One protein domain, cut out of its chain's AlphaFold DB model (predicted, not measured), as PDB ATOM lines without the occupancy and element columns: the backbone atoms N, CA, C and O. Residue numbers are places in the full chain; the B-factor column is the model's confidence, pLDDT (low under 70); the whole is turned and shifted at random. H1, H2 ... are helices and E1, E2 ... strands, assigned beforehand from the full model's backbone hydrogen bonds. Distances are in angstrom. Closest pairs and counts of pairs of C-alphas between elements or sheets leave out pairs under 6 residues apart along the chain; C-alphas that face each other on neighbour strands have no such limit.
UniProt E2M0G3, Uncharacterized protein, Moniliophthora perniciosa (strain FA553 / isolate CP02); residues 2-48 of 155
ATOM      1  N   ARG A   2      57.603 -22.198  31.110       66.06
ATOM      2  CA  ARG A   2      57.821 -22.740  29.754       66.06
ATOM      3  C   ARG A   2      57.890 -24.275  29.764       66.06
ATOM      4  O   ARG A   2      58.578 -24.826  30.617       66.06
ATOM      5  N   PRO A   3      57.275 -24.978  28.800       64.94
ATOM      6  CA  PRO A   3      57.205 -26.447  28.778       64.94
ATOM      7  C   PRO A   3      58.549 -27.196  28.855       64.94
ATOM      8  O   PRO A   3      58.615 -28.287  29.422       64.94
ATOM      9  N   HIS A   4      59.635 -26.605  28.342       68.81
ATOM     10  CA  HIS A   4      60.991 -27.170  28.432       68.81
ATOM     11  C   HIS A   4      61.487 -27.355  29.880       68.81
ATOM     12  O   HIS A   4      62.325 -28.216  30.131       68.81
ATOM     13  N   GLU A   5      60.938 -26.600  30.839       80.62
ATOM     14  CA  GLU A   5      61.284 -26.679  32.267       80.62
ATOM     15  C   GLU A   5      60.825 -28.007  32.899       80.62
ATOM     16  O   GLU A   5      61.355 -28.412  33.932       80.62
ATOM     17  N   PHE A   6      59.883 -28.713  32.260       77.19
ATOM     18  CA  PHE A   6      59.293 -29.962  32.753       77.19
ATOM     19  C   PHE A   6      59.697 -31.209  31.952       77.19
ATOM     20  O   PHE A   6      59.297 -32.316  32.307       77.19
ATOM     21  N   GLY A   7      60.470 -31.063  30.868       76.38
ATOM     22  CA  GLY A   7      60.904 -32.199  30.043       76.38
ATOM     23  C   GLY A   7      59.763 -32.958  29.343       76.38
ATOM     24  O   GLY A   7      59.891 -34.153  29.078       76.38
ATOM     25  N   ILE A   8      58.640 -32.285  29.068       77.75
ATOM     26  CA  ILE A   8      57.437 -32.868  28.435       77.75
ATOM     27  C   ILE A   8      57.379 -32.676  26.912       77.75
ATOM     28  O   ILE A   8      56.456 -33.167  26.265       77.75
ATOM     29  N   PHE A   9      58.362 -31.971  26.349       70.75
ATOM     30  CA  PHE A   9      58.397 -31.559  24.946       70.75
ATOM     31  C   PHE A   9      58.290 -32.754  23.985       70.75
ATOM     32  O   PHE A   9      57.345 -32.828  23.210       70.75
ATOM     33  N   ASP A  10      59.145 -33.764  24.154       72.56
ATOM     34  CA  ASP A  10      59.159 -34.967  23.303       72.56
ATOM     35  C   ASP A  10      58.152 -36.046  23.747       72.56
ATOM     36  O   ASP A  10      58.184 -37.182  23.274       72.56
ATOM     37  N   ARG A  11      57.303 -35.744  24.738       72.81
ATOM     38  CA  ARG A  11      56.406 -36.724  25.384       72.81
ATOM     39  C   ARG A  11      54.928 -36.436  25.159       72.81
ATOM     40  O   ARG A  11      54.084 -37.178  25.657       72.81
ATOM     41  N   THR A  12      54.617 -35.374  24.429       73.38
ATOM     42  CA  THR A  12      53.241 -34.981  24.126       73.38
ATOM     43  C   THR A  12      52.869 -35.542  22.756       73.38
ATOM     44  O   THR A  12      53.519 -35.210  21.773       73.38
ATOM     45  N   LEU A  13      51.868 -36.430  22.698       74.56
ATOM     46  CA  LEU A  13      51.462 -37.145  21.472       74.56
ATOM     47  C   LEU A  13      50.233 -36.523  20.776       74.56
ATOM     48  O   LEU A  13      49.890 -36.899  19.660       74.56
ATOM     49  N   GLY A  14      49.536 -35.624  21.464       77.00
ATOM     50  CA  GLY A  14      48.283 -35.025  21.018       77.00
ATOM     51  C   GLY A  14      47.612 -34.289  22.167       77.00
ATOM     52  O   GLY A  14      47.916 -34.537  23.338       77.00
ATOM     53  N   ASN A  15      46.703 -33.380  21.837       80.31
ATOM     54  CA  ASN A  15      45.967 -32.596  22.821       80.31
ATOM     55  C   ASN A  15      44.467 -32.850  22.653       80.31
ATOM     56  O   ASN A  15      43.940 -32.813  21.540       80.31
ATOM     57  N   THR A  16      43.796 -33.161  23.761       81.38
ATOM     58  CA  THR A  16      42.358 -33.413  23.785       81.38
ATOM     59  C   THR A  16      41.601 -32.130  24.102       81.38
ATOM     60  O   THR A  16      41.792 -31.566  25.177       81.38
ATOM     61  N   GLY A  17      40.695 -31.716  23.219       77.69
ATOM     62  CA  GLY A  17      39.845 -30.541  23.428       77.69
ATOM     63  C   GLY A  17      38.433 -30.741  22.886       77.69
ATOM     64  O   GLY A  17      38.179 -31.658  22.104       77.69
ATOM     65  N   ASP A  18      37.498 -29.892  23.305       77.00
ATOM     66  CA  ASP A  18      36.202 -29.769  22.627       77.00
ATOM     67  C   ASP A  18      36.361 -29.113  21.235       77.00
ATOM     68  O   ASP A  18      37.472 -28.741  20.824       77.00
ATOM     69  N   ASN A  19      35.276 -29.041  20.456       67.44
ATOM     70  CA  ASN A  19      35.312 -28.485  19.100       67.44
ATOM     71  C   ASN A  19      35.328 -26.945  19.066       67.44
ATOM     72  O   ASN A  19      35.210 -26.353  18.000       67.44
ATOM     73  N   ALA A  20      35.538 -26.282  20.208       69.50
ATOM     74  CA  ALA A  20      35.537 -24.832  20.256       69.50
ATOM     75  C   ALA A  20      36.734 -24.242  19.495       69.50
ATOM     76  O   ALA A  20      37.889 -24.608  19.730       69.50
ATOM     77  N   SER A  21      36.475 -23.219  18.677       68.56
ATOM     78  CA  SER A  21      37.505 -22.452  17.950       68.56
ATOM     79  C   SER A  21      38.574 -21.820  18.859       68.56
ATOM     80  O   SER A  21      39.688 -21.513  18.429       68.56
ATOM     81  N   THR A  22      38.273 -21.649  20.150       75.00
ATOM     82  CA  THR A  22      39.249 -21.236  21.168       75.00
ATOM     83  C   THR A  22      40.360 -22.273  21.343       75.00
ATOM     84  O   THR A  22      41.526 -21.894  21.485       75.00
ATOM     85  N   ASN A  23      40.036 -23.566  21.274       78.44
ATOM     86  CA  ASN A  23      41.036 -24.629  21.346       78.44
ATOM     87  C   ASN A  23      41.925 -24.629  20.112       78.44
ATOM     88  O   ASN A  23      43.118 -24.883  20.233       78.44
ATOM     89  N   ASP A  24      41.391 -24.259  18.951       81.25
ATOM     90  CA  ASP A  24      42.184 -24.177  17.728       81.25
ATOM     91  C   ASP A  24      43.281 -23.104  17.851       81.25
ATOM     92  O   ASP A  24      44.423 -23.342  17.462       81.25
ATOM     93  N   LYS A  25      42.980 -21.955  18.478       83.06
ATOM     94  CA  LYS A  25      43.980 -20.906  18.768       83.06
ATOM     95  C   LYS A  25      45.022 -21.352  19.790       83.06
ATOM     96  O   LYS A  25      46.191 -20.991  19.676       83.06
ATOM     97  N   MET A  26      44.599 -22.109  20.802       85.88
ATOM     98  CA  MET A  26      45.513 -22.687  21.786       85.88
ATOM     99  C   MET A  26      46.470 -23.678  21.115       85.88
ATOM    100  O   MET A  26      47.669 -23.627  21.371       85.88
ATOM    101  N   LEU A  27      45.972 -24.506  20.200       85.50
ATOM    102  CA  LEU A  27      46.786 -25.455  19.442       85.50
ATOM    103  C   LEU A  27      47.734 -24.765  18.467       85.50
ATOM    104  O   LEU A  27      48.872 -25.199  18.351       85.50
ATOM    105  N   ASP A  28      47.316 -23.667  17.838       84.94
ATOM    106  CA  ASP A  28      48.206 -22.840  17.013       84.94
ATOM    107  C   ASP A  28      49.363 -22.260  17.817       84.94
ATOM    108  O   ASP A  28      50.509 -22.250  17.370       84.94
ATOM    109  N   TYR A  29      49.073 -21.794  19.030       85.00
ATOM    110  CA  TYR A  29      50.106 -21.312  19.933       85.00
ATOM    111  C   TYR A  29      51.056 -22.439  20.368       85.00
ATOM    112  O   TYR A  29      52.270 -22.241  20.384       85.00
ATOM    113  N   LEU A  30      50.526 -23.627  20.680       82.81
ATOM    114  CA  LEU A  30      51.336 -24.795  21.035       82.81
ATOM    115  C   LEU A  30      52.212 -25.264  19.865       82.81
ATOM    116  O   LEU A  30      53.370 -25.601  20.080       82.81
ATOM    117  N   ASP A  31      51.705 -25.229  18.637       82.56
ATOM    118  CA  ASP A  31      52.466 -25.600  17.440       82.56
ATOM    119  C   ASP A  31      53.667 -24.659  17.219       82.56
ATOM    120  O   ASP A  31      54.763 -25.088  16.863       82.56
ATOM    121  N   ILE A  32      53.503 -23.367  17.528       83.19
ATOM    122  CA  ILE A  32      54.589 -22.377  17.475       83.19
ATOM    123  C   ILE A  32      55.591 -22.572  18.623       83.19
ATOM    124  O   ILE A  32      56.798 -22.527  18.393       83.19
ATOM    125  N   GLU A  33      55.113 -22.769  19.856       81.12
ATOM    126  CA  GLU A  33      55.969 -22.858  21.051       81.12
ATOM    127  C   GLU A  33      56.766 -24.171  21.097       81.12
ATOM    128  O   GLU A  33      57.909 -24.190  21.561       81.12
ATOM    129  N   PHE A  34      56.180 -25.268  20.609       77.88
ATOM    130  CA  PHE A  34      56.822 -26.579  20.569       77.88
ATOM    131  C   PHE A  34      57.436 -26.930  19.204       77.88
ATOM    132  O   PHE A  34      58.157 -27.917  19.087       77.88
ATOM    133  N   GLY A  35      57.200 -26.120  18.173       74.75
ATOM    134  CA  GLY A  35      57.704 -26.367  16.827       74.75
ATOM    135  C   GLY A  35      57.065 -27.578  16.136       74.75
ATOM    136  O   GLY A  35      56.420 -28.426  16.745       74.75
ATOM    137  N   TRP A  36      57.307 -27.681  14.830       68.12
ATOM    138  CA  TRP A  36      56.685 -28.662  13.928       68.12
ATOM    139  C   TRP A  36      57.020 -30.138  14.220       68.12
ATOM    140  O   TRP A  36      56.360 -31.031  13.693       68.12
ATOM    141  N   GLU A  37      58.057 -30.409  15.019       70.44
ATOM    142  CA  GLU A  37      58.435 -31.769  15.439       70.44
ATOM    143  C   GLU A  37      57.580 -32.274  16.615       70.44
ATOM    144  O   GLU A  37      57.549 -33.472  16.897       70.44
ATOM    145  N   SER A  38      56.864 -31.372  17.289       71.69
ATOM    146  CA  SER A  38      55.955 -31.702  18.377       71.69
ATOM    147  C   SER A  38      54.601 -32.165  17.856       71.69
ATOM    148  O   SER A  38      53.975 -31.531  17.012       71.69
ATOM    149  N   LEU A  39      54.078 -33.241  18.440       74.75
ATOM    150  CA  LEU A  39      52.723 -33.726  18.176       74.75
ATOM    151  C   LEU A  39      51.679 -32.967  19.016       74.75
ATOM    152  O   LEU A  39      50.663 -33.540  19.403       74.75
ATOM    153  N   ALA A  40      51.907 -31.691  19.335       75.19
ATOM    154  CA  ALA A  40      50.993 -30.863  20.132       75.19
ATOM    155  C   ALA A  40      50.134 -29.889  19.300       75.19
ATOM    156  O   ALA A  40      49.311 -29.176  19.876       75.19
ATOM    157  N   GLY A  41      50.330 -29.839  17.979       76.75
ATOM    158  CA  GLY A  41      49.622 -28.933  17.070       76.75
ATOM    159  C   GLY A  41      48.224 -29.408  16.651       76.75
ATOM    160  O   GLY A  41      47.711 -30.433  17.101       76.75
ATOM    161  N   ARG A  42      47.588 -28.670  15.729       78.56
ATOM    162  CA  ARG A  42      46.222 -28.974  15.247       78.56
ATOM    163  C   ARG A  42      46.081 -30.341  14.579       78.56
ATOM    164  O   ARG A  42      45.036 -30.971  14.691       78.56
ATOM    165  N   ILE A  43      47.126 -30.810  13.896       78.38
ATOM    166  CA  ILE A  43      47.108 -32.081  13.148       78.38
ATOM    167  C   ILE A  43      46.873 -33.280  14.080       78.38
ATOM    168  O   ILE A  43      46.310 -34.291  13.668       78.38
ATOM    169  N   THR A  44      47.281 -33.166  15.340       82.50
ATOM    170  CA  THR A  44      47.225 -34.229  16.352       82.50
ATOM    171  C   THR A  44      46.177 -33.947  17.428       82.50
ATOM    172  O   THR A  44      46.158 -34.604  18.474       82.50
ATOM    173  N   GLN A  45      45.288 -32.979  17.186       84.75
ATOM    174  CA  GLN A  45      44.174 -32.699  18.074       84.75
ATOM    175  C   GLN A  45      43.214 -33.886  18.114       84.75
ATOM    176  O   GLN A  45      42.720 -34.361  17.091       84.75
ATOM    177  N   VAL A  46      42.880 -34.316  19.324       83.44
ATOM    178  CA  VAL A  46      41.840 -35.311  19.573       83.44
ATOM    179  C   VAL A  46      40.597 -34.579  20.070       83.44
ATOM    180  O   VAL A  46      40.630 -33.897  21.093       83.44
ATOM    181  N   ARG A  47      39.478 -34.701  19.355       80.00
ATOM    182  CA  ARG A  47      38.212 -34.089  19.787       80.00
ATOM    183  C   ARG A  47      37.562 -34.938  20.886       80.00
ATOM    184  O   ARG A  47      37.558 -36.168  20.817       80.00
ATOM    185  N   CYS A  48      37.012 -34.291  21.910       84.62
ATOM    186  CA  CYS A  48      36.344 -34.968  23.019       84.62
ATOM    187  C   CYS A  48      35.099 -35.736  22.539       84.62
ATOM    188  O   CYS A  48      34.178 -35.145  21.976       84.62
TER     189      CYS A  48
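What this domain is: This is residues 2 to 48 of the 155 residues of an uncharacterized protein of Moniliophthora perniciosa (strain FA553 / isolate CP02) (UniProt E2M0G3). A tiny sheet of two parallel strands, E1 and E2, lies at one end of an elongated domain, and one long helix, H2, runs over one face of it with its residues 23 to 30 and on past it toward the other end, 19.9 A from first to last C-alpha. The short helix H1 is toward the other end, near H2, and residues 35 to 44 fold back from the end of H2 to E2. The printed part has 47 residues with two named helices and two named strands, in the order H1, E1, H2, E2, and its class is mixed, helices and strands. The whole is compact, with a radius of gyration of the C-alphas of 10.2 A, and the C-alphas span 28 by 17 by 16 A.

How they stand to each other: The sheet is made of E1, residues 15 to 17, and E2, residues 45 to 47, which are parallel neighbours with an angle of 33 degrees between their directions. C-alphas 16 and 46 face each other at 4.6 A. Within hydrogen-bond range across the pair are N 17 and O 46, at 3.0 A, and N 46 and O 15, at 2.9 A. With H2, residues 21 to 34, the strands form a strand-helix-strand unit, two parallel strands with a helix between them along the chain, and its crossover is right-handed. The closest C-alphas of E1 and H2 are those of Gly 17 and Asn 23, 6.4 A apart. The closest C-alphas of H2 and E2 are those of Leu 27 and Gln 45, 7.8 A apart. H1, residues 3 to 6, and H2 are near each other, with 5 pairs of C-alphas within 10 A. H1 and E2 are apart. In H2 every O i to N i+4 pair is within hydrogen-bond range, while H1 is too short for such a pair.

Where its parts are: E1 runs 6.5 A from C-alpha 15 at (45.967, -32.596, 22.821) to C-alpha 17. E2 is 6.4 A long and ends with C-alpha 47 at (38.212, -34.089, 19.787). H2, the longest helix with 14 residues, measures 19.9 A from C-alpha 21 to C-alpha 34. H1 measures 5.7 A and begins with C-alpha 3 at (57.205, -26.447, 28.778).

The domain as a whole: The two C-alphas farthest apart are those of Glu 5 and Asn 19, at 29.2 A. The printed part, residues 2 to 48, has no cut. The link from E1 to H2 is tight, with 3 residues, and those from H1 to E1, 8 residues, and from H2 to E2, 10 residues, are short. The mean pLDDT of the printed part is 77.1, and the model's confidence is under 70 at residues 2 to 4, residues 19 to 21 and residue 36.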